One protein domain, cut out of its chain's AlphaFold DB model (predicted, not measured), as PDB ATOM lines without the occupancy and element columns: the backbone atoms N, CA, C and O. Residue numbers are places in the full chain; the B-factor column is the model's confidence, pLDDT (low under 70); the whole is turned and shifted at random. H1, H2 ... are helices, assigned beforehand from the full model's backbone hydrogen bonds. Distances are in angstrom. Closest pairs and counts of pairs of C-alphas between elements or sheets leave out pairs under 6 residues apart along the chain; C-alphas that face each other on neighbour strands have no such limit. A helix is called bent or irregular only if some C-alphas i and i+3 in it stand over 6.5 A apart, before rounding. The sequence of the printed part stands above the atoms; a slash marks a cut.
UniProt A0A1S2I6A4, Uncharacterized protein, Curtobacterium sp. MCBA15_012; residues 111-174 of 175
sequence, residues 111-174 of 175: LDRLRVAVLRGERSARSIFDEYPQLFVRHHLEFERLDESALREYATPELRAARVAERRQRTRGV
ATOM      1  N   LEU A 111      -6.618 -13.995 -42.271       79.88
ATOM      2  CA  LEU A 111      -7.244 -12.682 -42.381       79.88
ATOM      3  C   LEU A 111      -7.236 -11.807 -41.103       79.88
ATOM      4  O   LEU A 111      -6.754 -10.682 -41.160       79.88
ATOM      5  N   ASP A 112      -7.716 -12.287 -39.957       80.06
ATOM      6  CA  ASP A 112      -7.780 -11.523 -38.701       80.06
ATOM      7  C   ASP A 112      -6.397 -11.221 -38.128       80.06
ATOM      8  O   ASP A 112      -6.145 -10.114 -37.648       80.06
ATOM      9  N   ARG A 113      -5.456 -12.164 -38.250       84.12
ATOM     10  CA  ARG A 113      -4.057 -11.916 -37.870       84.12
ATOM     11  C   ARG A 113      -3.429 -10.841 -38.750       84.12
ATOM     12  O   ARG A 113      -2.753  -9.952 -38.238       84.12
ATOM     13  N   LEU A 114      -3.686 -10.893 -40.056       88.06
ATOM     14  CA  LEU A 114      -3.192  -9.891 -40.997       88.06
ATOM     15  C   LEU A 114      -3.826  -8.516 -40.739       88.06
ATOM     16  O   LEU A 114      -3.115  -7.517 -40.773       88.06
ATOM     17  N   ARG A 115      -5.123  -8.442 -40.406       89.56
ATOM     18  CA  ARG A 115      -5.807  -7.180 -40.057       89.56
ATOM     19  C   ARG A 115      -5.156  -6.491 -38.861       89.56
ATOM     20  O   ARG A 115      -4.864  -5.300 -38.926       89.56
ATOM     21  N   VAL A 116      -4.893  -7.239 -37.788       88.25
ATOM     22  CA  VAL A 116      -4.252  -6.699 -36.579       88.25
ATOM     23  C   VAL A 116      -2.821  -6.243 -36.868       88.25
ATOM     24  O   VAL A 116      -2.442  -5.153 -36.444       88.25
ATOM     25  N   ALA A 117      -2.049  -7.029 -37.625       89.25
ATOM     26  CA  ALA A 117      -0.684  -6.668 -38.001       89.25
ATOM     27  C   ALA A 117      -0.639  -5.384 -38.849       89.25
ATOM     28  O   ALA A 117       0.224  -4.532 -38.640       89.25
ATOM     29  N   VAL A 118      -1.594  -5.205 -39.770       92.25
ATOM     30  CA  VAL A 118      -1.700  -3.974 -40.566       92.25
ATOM     31  C   VAL A 118      -2.096  -2.781 -39.699       92.25
ATOM     32  O   VAL A 118      -1.446  -1.742 -39.764       92.25
ATOM     33  N   LEU A 119      -3.097  -2.932 -38.827       89.44
ATOM     34  CA  LEU A 119      -3.549  -1.860 -37.932       89.44
ATOM     35  C   LEU A 119      -2.440  -1.348 -36.999       89.44
ATOM     36  O   LEU A 119      -2.389  -0.160 -36.691       89.44
ATOM     37  N   ARG A 120      -1.545  -2.235 -36.557       85.88
ATOM     38  CA  ARG A 120      -0.400  -1.894 -35.698       85.88
ATOM     39  C   ARG A 120       0.803  -1.338 -36.464       85.88
ATOM     40  O   ARG A 120       1.816  -1.017 -35.852       85.88
ATOM     41  N   GLY A 121       0.723  -1.255 -37.793       85.81
ATOM     42  CA  GLY A 121       1.825  -0.823 -38.654       85.81
ATOM     43  C   GLY A 121       2.914  -1.880 -38.876       85.81
ATOM     44  O   GLY A 121       3.826  -1.637 -39.665       85.81
ATOM     45  N   GLU A 122       2.799  -3.061 -38.257       90.38
ATOM     46  CA  GLU A 122       3.735  -4.190 -38.387       90.38
ATOM     47  C   GLU A 122       3.788  -4.722 -39.828       90.38
ATOM     48  O   GLU A 122       4.821  -5.220 -40.274       90.38
ATOM     49  N   ARG A 123       2.684  -4.586 -40.575       91.62
ATOM     50  CA  ARG A 123       2.608  -4.866 -42.017       91.62
ATOM     51  C   ARG A 123       1.910  -3.743 -42.769       91.62
ATOM     52  O   ARG A 123       1.064  -3.053 -42.214       91.62
ATOM     53  N   SER A 124       2.268  -3.559 -44.035       93.25
ATOM     54  CA  SER A 124       1.537  -2.680 -44.953       93.25
ATOM     55  C   SER A 124       0.398  -3.438 -45.621       93.25
ATOM     56  O   SER A 124       0.471  -4.658 -45.795       93.25
ATOM     57  N   ALA A 125      -0.618  -2.716 -46.099       91.00
ATOM     58  CA  ALA A 125      -1.595  -3.281 -47.029       91.00
ATOM     59  C   ALA A 125      -0.887  -3.870 -48.266       91.00
ATOM     60  O   ALA A 125      -1.312  -4.884 -48.820       91.00
ATOM     61  N   ARG A 126       0.253  -3.281 -48.657       89.12
ATOM     62  CA  ARG A 126       1.073  -3.757 -49.771       89.12
ATOM     63  C   ARG A 126       1.699  -5.133 -49.520       89.12
ATOM     64  O   ARG A 126       1.574  -5.989 -50.387       89.12
ATOM     65  N   SER A 127       2.297  -5.364 -48.354       90.62
ATOM     66  CA  SER A 127       2.825  -6.682 -47.968       90.62
ATOM     67  C   SER A 127       1.722  -7.746 -48.016       90.62
ATOM     68  O   SER A 127       1.965  -8.858 -48.475       90.62
ATOM     69  N   ILE A 128       0.479  -7.396 -47.656       91.56
ATOM     70  CA  ILE A 128      -0.654  -8.322 -47.793       91.56
ATOM     71  C   ILE A 128      -0.979  -8.625 -49.259       91.56
ATOM     72  O   ILE A 128      -1.244  -9.777 -49.589       91.56
ATOM     73  N   PHE A 129      -0.954  -7.623 -50.141       86.19
ATOM     74  CA  PHE A 129      -1.131  -7.841 -51.580       86.19
ATOM     75  C   PHE A 129      -0.052  -8.761 -52.163       86.19
ATOM     76  O   PHE A 129      -0.383  -9.659 -52.932       86.19
ATOM     77  N   ASP A 130       1.212  -8.550 -51.788       84.25
ATOM     78  CA  ASP A 130       2.347  -9.308 -52.323       84.25
ATOM     79  C   ASP A 130       2.361 -10.765 -51.825       84.25
ATOM     80  O   ASP A 130       2.617 -11.683 -52.601       84.25
ATOM     81  N   GLU A 131       2.050 -10.995 -50.547       81.81
ATOM     82  CA  GLU A 131       2.124 -12.326 -49.925       81.81
ATOM     83  C   GLU A 131       0.800 -13.110 -50.003       81.81
ATOM     84  O   GLU A 131       0.801 -14.342 -50.007       81.81
ATOM     85  N   TYR A 132      -0.343 -12.415 -50.077       81.62
ATOM     86  CA  TYR A 132      -1.686 -13.007 -50.023       81.62
ATOM     87  C   TYR A 132      -2.678 -12.349 -51.010       81.62
ATOM     88  O   TYR A 132      -3.753 -11.889 -50.595       81.62
ATOM     89  N   PRO A 133      -2.392 -12.337 -52.326       75.81
ATOM     90  CA  PRO A 133      -3.175 -11.591 -53.319       75.81
ATOM     91  C   PRO A 133      -4.666 -11.973 -53.345       75.81
ATOM     92  O   PRO A 133      -5.538 -11.115 -53.469       75.81
ATOM     93  N   GLN A 134      -4.988 -13.250 -53.142       73.75
ATOM     94  CA  GLN A 134      -6.358 -13.768 -53.080       73.75
ATOM     95  C   GLN A 134      -7.169 -13.245 -51.883       73.75
ATOM     96  O   GLN A 134      -8.388 -13.095 -51.984       73.75
ATOM     97  N   LEU A 135      -6.510 -12.963 -50.753       73.69
ATOM     98  CA  LEU A 135      -7.151 -12.354 -49.585       73.69
ATOM     99  C   LEU A 135      -7.273 -10.847 -49.777       73.69
ATOM    100  O   LEU A 135      -8.316 -10.270 -49.468       73.69
ATOM    101  N   PHE A 136      -6.242 -10.225 -50.343       78.31
ATOM    102  CA  PHE A 136      -6.237  -8.798 -50.613       78.31
ATOM    103  C   PHE A 136      -7.351  -8.387 -51.579       78.31
ATOM    104  O   PHE A 136      -8.082  -7.453 -51.284       78.31
ATOM    105  N   VAL A 137      -7.571  -9.113 -52.683       75.12
ATOM    106  CA  VAL A 137      -8.647  -8.794 -53.645       75.12
ATOM    107  C   VAL A 137     -10.031  -8.790 -52.986       75.12
ATOM    108  O   VAL A 137     -10.865  -7.947 -53.307       75.12
ATOM    109  N   ARG A 138     -10.281  -9.696 -52.034       73.75
ATOM    110  CA  ARG A 138     -11.576  -9.797 -51.337       73.75
ATOM    111  C   ARG A 138     -11.762  -8.750 -50.234       73.75
ATOM    112  O   ARG A 138     -12.899  -8.424 -49.908       73.75
ATOM    113  N   HIS A 139     -10.670  -8.229 -49.676       82.50
ATOM    114  CA  HIS A 139     -10.669  -7.340 -48.504       82.50
ATOM    115  C   HIS A 139      -9.885  -6.037 -48.732       82.50
ATOM    116  O   HIS A 139      -9.434  -5.399 -47.784       82.50
ATOM    117  N   HIS A 140      -9.728  -5.631 -49.991       82.12
ATOM    118  CA  HIS A 140      -8.850  -4.545 -50.431       82.12
ATOM    119  C   HIS A 140      -9.021  -3.259 -49.611       82.12
ATOM    120  O   HIS A 140      -8.096  -2.810 -48.937       82.12
ATOM    121  N   LEU A 141     -10.242  -2.722 -49.619       88.94
ATOM    122  CA  LEU A 141     -10.578  -1.458 -48.962       88.94
ATOM    123  C   LEU A 141     -10.385  -1.522 -47.444       88.94
ATOM    124  O   LEU A 141     -10.104  -0.512 -46.803       88.94
ATOM    125  N   GLU A 142     -10.547  -2.705 -46.858       89.31
ATOM    126  CA  GLU A 142     -10.359  -2.897 -45.429       89.31
ATOM    127  C   GLU A 142      -8.881  -2.791 -45.056       89.31
ATOM    128  O   GLU A 142      -8.543  -2.046 -44.137       89.31
ATOM    129  N   PHE A 143      -7.996  -3.472 -45.788       91.75
ATOM    130  CA  PHE A 143      -6.559  -3.400 -45.537       91.75
ATOM    131  C   PHE A 143      -5.984  -2.008 -45.810       91.75
ATOM    132  O   PHE A 143      -5.189  -1.535 -45.000       91.75
ATOM    133  N   GLU A 144      -6.414  -1.321 -46.875       91.44
ATOM    134  CA  GLU A 144      -5.991   0.066 -47.124       91.44
ATOM    135  C   GLU A 144      -6.408   0.993 -45.978       91.44
ATOM    136  O   GLU A 144      -5.589   1.751 -45.459       91.44
ATOM    137  N   ARG A 145      -7.653   0.872 -45.505       91.81
ATOM    138  CA  ARG A 145      -8.152   1.678 -44.387       91.81
ATOM    139  C   ARG A 145      -7.390   1.406 -43.090       91.81
ATOM    140  O   ARG A 145      -7.135   2.339 -42.335       91.81
ATOM    141  N   LEU A 146      -7.046   0.150 -42.806       92.75
ATOM    142  CA  LEU A 146      -6.273  -0.202 -41.611       92.75
ATOM    143  C   LEU A 146      -4.846   0.359 -41.674       92.75
ATOM    144  O   LEU A 146      -4.361   0.869 -40.668       92.75
ATOM    145  N   ASP A 147      -4.202   0.326 -42.841       91.25
ATOM    146  CA  ASP A 147      -2.848   0.867 -43.033       91.25
ATOM    147  C   ASP A 147      -2.846   2.406 -42.950       91.25
ATOM    148  O   ASP A 147      -1.960   3.019 -42.351       91.25
ATOM    149  N   GLU A 148      -3.893   3.060 -43.461       88.44
ATOM    150  CA  GLU A 148      -4.109   4.494 -43.245       88.44
ATOM    151  C   GLU A 148      -4.334   4.847 -41.773       88.44
ATOM    152  O   GLU A 148      -3.806   5.856 -41.300       88.44
ATOM    153  N   SER A 149      -5.121   4.047 -41.049       86.75
ATOM    154  CA  SER A 149      -5.324   4.224 -39.609       86.75
ATOM    155  C   SER A 149      -4.011   4.057 -38.848       86.75
ATOM    156  O   SER A 149      -3.700   4.891 -38.001       86.75
ATOM    157  N   ALA A 150      -3.187   3.071 -39.212       86.12
ATOM    158  CA  ALA A 150      -1.862   2.886 -38.628       86.12
ATOM    159  C   ALA A 150      -0.969   4.123 -38.825       86.12
ATOM    160  O   ALA A 150      -0.302   4.573 -37.896       86.12
ATOM    161  N   LEU A 151      -1.011   4.739 -40.010       85.06
ATOM    162  CA  LEU A 151      -0.278   5.974 -40.306       85.06
ATOM    163  C   LEU A 151      -0.847   7.233 -39.631       85.06
ATOM    164  O   LEU A 151      -0.142   8.239 -39.514       85.06
ATOM    165  N   ARG A 152      -2.111   7.214 -39.208       81.94
ATOM    166  CA  ARG A 152      -2.712   8.314 -38.443       81.94
ATOM    167  C   ARG A 152      -2.421   8.192 -36.953       81.94
ATOM    168  O   ARG A 152      -2.082   9.192 -36.332       81.94
ATOM    169  N   GLU A 153      -2.550   6.989 -36.405       72.62
ATOM    170  CA  GLU A 153      -2.561   6.743 -34.960       72.62
ATOM    171  C   GLU A 153      -1.191   6.313 -34.413       72.62
ATOM    172  O   GLU A 153      -0.809   6.727 -33.322       72.62
ATOM    173  N   TYR A 154      -0.413   5.553 -35.191       72.62
ATOM    174  CA  TYR A 154       0.851   4.936 -34.759       72.62
ATOM    175  C   TYR A 154       2.059   5.355 -35.609       72.62
ATOM    176  O   TYR A 154       3.099   4.695 -35.595       72.62
ATOM    177  N   ALA A 155       1.956   6.444 -36.376       76.00
ATOM    178  CA  ALA A 155       3.030   6.863 -37.270       76.00
ATOM    179  C   ALA A 155       4.277   7.361 -36.536       76.00
ATOM    180  O   ALA A 155       4.400   8.543 -36.209       76.00
ATOM    181  N   THR A 156       5.258   6.474 -36.418       84.00
ATOM    182  CA  THR A 156       6.639   6.859 -36.148       84.00
ATOM    183  C   THR A 156       7.327   7.354 -37.433       84.00
ATOM    184  O   THR A 156       6.872   7.048 -38.549       84.00
ATOM    185  N   PRO A 157       8.422   8.133 -37.327       85.88
ATOM    186  CA  PRO A 157       9.235   8.521 -38.482       85.88
ATOM    187  C   PRO A 157       9.690   7.318 -39.322       85.88
ATOM    188  O   PRO A 157       9.679   7.385 -40.552       85.88
ATOM    189  N   GLU A 158      10.014   6.202 -38.670       85.75
ATOM    190  CA  GLU A 158      10.465   4.959 -39.296       85.75
ATOM    191  C   GLU A 158       9.336   4.304 -40.093       85.75
ATOM    192  O   GLU A 158       9.538   3.933 -41.250       85.75
ATOM    193  N   LEU A 159       8.126   4.229 -39.524       83.56
ATOM    194  CA  LEU A 159       6.960   3.682 -40.217       83.56
ATOM    195  C   LEU A 159       6.620   4.507 -41.467       83.56
ATOM    196  O   LEU A 159       6.371   3.955 -42.542       83.56
ATOM    197  N   ARG A 160       6.668   5.842 -41.363       84.81
ATOM    198  CA  ARG A 160       6.453   6.739 -42.511       84.81
ATOM    199  C   ARG A 160       7.527   6.554 -43.581       84.81
ATOM    200  O   ARG A 160       7.194   6.454 -44.761       84.81
ATOM    201  N   ALA A 161       8.797   6.483 -43.185       86.44
ATOM    202  CA  ALA A 161       9.905   6.252 -44.105       86.44
ATOM    203  C   ALA A 161       9.772   4.901 -44.827       86.44
ATOM    204  O   ALA A 161       9.940   4.845 -46.047       86.44
ATOM    205  N   ALA A 162       9.382   3.844 -44.108       85.06
ATOM    206  CA  ALA A 162       9.136   2.520 -44.669       85.06
ATOM    207  C   ALA A 162       8.007   2.536 -45.717       85.06
ATOM    208  O   ALA A 162       8.197   2.050 -46.832       85.06
ATOM    209  N   ARG A 163       6.865   3.179 -45.424       86.50
ATOM    210  CA  ARG A 163       5.743   3.298 -46.381       86.50
ATOM    211  C   ARG A 163       6.090   4.146 -47.606       86.50
ATOM    212  O   ARG A 163       5.640   3.856 -48.715       86.50
ATOM    213  N   VAL A 164       6.907   5.187 -47.443       86.38
ATOM    214  CA  VAL A 164       7.418   5.982 -48.572       86.38
ATOM    215  C   VAL A 164       8.376   5.156 -49.437       86.38
ATOM    216  O   VAL A 164       8.316   5.249 -50.665       86.38
ATOM    217  N   ALA A 165       9.234   4.337 -48.826       85.62
ATOM    218  CA  ALA A 165      10.149   3.454 -49.542       85.62
ATOM    219  C   ALA A 165       9.400   2.387 -50.360       85.62
ATOM    220  O   ALA A 165       9.685   2.243 -51.550       85.62
ATOM    221  N   GLU A 166       8.387   1.730 -49.781       84.56
ATOM    222  CA  GLU A 166       7.515   0.778 -50.493       84.56
ATOM    223  C   GLU A 166       6.834   1.430 -51.707       84.56
ATOM    224  O   GLU A 166       6.856   0.890 -52.816       84.56
ATOM    225  N   ARG A 167       6.277   2.639 -51.540       81.25
ATOM    226  CA  ARG A 167       5.646   3.376 -52.651       81.25
ATOM    227  C   ARG A 167       6.639   3.698 -53.769       81.25
ATOM    228  O   ARG A 167       6.281   3.594 -54.937       81.25
ATOM    229  N   ARG A 168       7.879   4.063 -53.432       81.75
ATOM    230  CA  ARG A 168       8.938   4.352 -54.417       81.75
ATOM    231  C   ARG A 168       9.411   3.103 -55.159       81.75
ATOM    232  O   ARG A 168       9.688   3.192 -56.354       81.75
ATOM    233  N   GLN A 169       9.501   1.958 -54.481       75.62
ATOM    234  CA  GLN A 169       9.821   0.680 -55.123       75.62
ATOM    235  C   GLN A 169       8.743   0.285 -56.139       75.62
ATOM    236  O   GLN A 169       9.082  -0.131 -57.244       75.62
ATOM    237  N   ARG A 170       7.461   0.536 -55.833       68.56
ATOM    238  CA  ARG A 170       6.349   0.317 -56.774       68.56
ATOM    239  C   ARG A 170       6.510   1.106 -58.074       68.56
ATOM    240  O   ARG A 170       6.284   0.562 -59.145       68.56
ATOM    241  N   THR A 171       6.908   2.375 -57.989       60.31
ATOM    242  CA  THR A 171       7.076   3.236 -59.173       60.31
ATOM    243  C   THR A 171       8.304   2.865 -60.008       60.31
ATOM    244  O   THR A 171       8.356   3.200 -61.184       60.31
ATOM    245  N   ARG A 172       9.296   2.183 -59.419       62.72
ATOM    246  CA  ARG A 172      10.520   1.744 -60.110       62.72
ATOM    247  C   ARG A 172      10.427   0.343 -60.722       62.72
ATOM    248  O   ARG A 172      11.168   0.075 -61.655       62.72
ATOM    249  N   GLY A 173       9.552  -0.528 -60.214       54.69
ATOM    250  CA  GLY A 173       9.345  -1.895 -60.723       54.69
ATOM    251  C   GLY A 173       8.351  -2.016 -61.885       54.69
ATOM    252  O   GLY A 173       8.021  -3.128 -62.280       54.69
ATOM    253  N   VAL A 174       7.845  -0.892 -62.404       46.59
ATOM    254  CA  VAL A 174       7.013  -0.814 -63.615       46.59
ATOM    255  C   VAL A 174       7.850  -0.155 -64.718       46.59
ATOM    256  O   VAL A 174       7.618   0.998 -65.069       46.59
TER     257      VAL A 174
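Overview. This is residues 111 to 174 of the 175 residues of an uncharacterized protein of Curtobacterium sp. MCBA15_012 (UniProt A0A1S2I6A4). A long kinked helix, H3, packs on two short helices, H1 and H2, and a fourth helix, H4, folds back from its far end, so that H3 and H4 make a loose V. H4 comes near H2 and H3 without clearly touching either. The printed part has 64 residues, with four named helices in the order H1, H2, H3, H4 and no named strand; the class is all helix. It is compact, with a radius of gyration of the C-alphas of 11.4 A, and flat, spanning 31 by 28 by 15 A.

Along the chain. H1 is residues 111 to 119, from C-alpha 111 at (-7.244, -12.682, -42.381). H2 is residues 125 to 131. H3 is residues 133 to 153, 26.0 A long. It is irregular, with C-alphas 138 and 141 8.7 A apart, and has a kink of 86 degrees near residue 140. H4 is residues 157 to 172, 22.7 A long, ending at C-alpha 172 at (10.520, 1.744, -60.110).

Arrangement. H1 and H3 touch, the same way at a shallow tilt of 28 degrees; their closest C-alphas, of Leu 119 and Leu 146, are 4.9 A apart. H2 and H3 form a helical hairpin and touch, opposite ways at a tilt of 34.9 degrees, only just shallow; their closest C-alphas are those of Ala 125 and Phe 143, at 5.2 A. H1 and H2 are close but not clearly touching, at 6.5 A between the C-alphas of Val 118 and Ala 125. H3 and H4 are close but not clearly touching, opposite ways at a steep tilt of 40 degrees; the C-alphas of Leu 151 and Arg 160 are closest, at 7.1 A. H2 and H4 are also close but not clearly touching, with the C-alphas of Arg 126 and Glu 166 closest, at 7.9 A. H1 and H4 are apart. Every O i to N i+4 pair is within hydrogen-bond range in H1, H2 and H4, and 14 of 17 in H3.

Size, cuts and confidence. The two farthest C-alphas, of Glu 153 and Val 174, are 31.1 A apart. The printed part has no cut, and its three links are tight. Mean pLDDT of the printed part is 82.7; residues 170 to 174 are under 70.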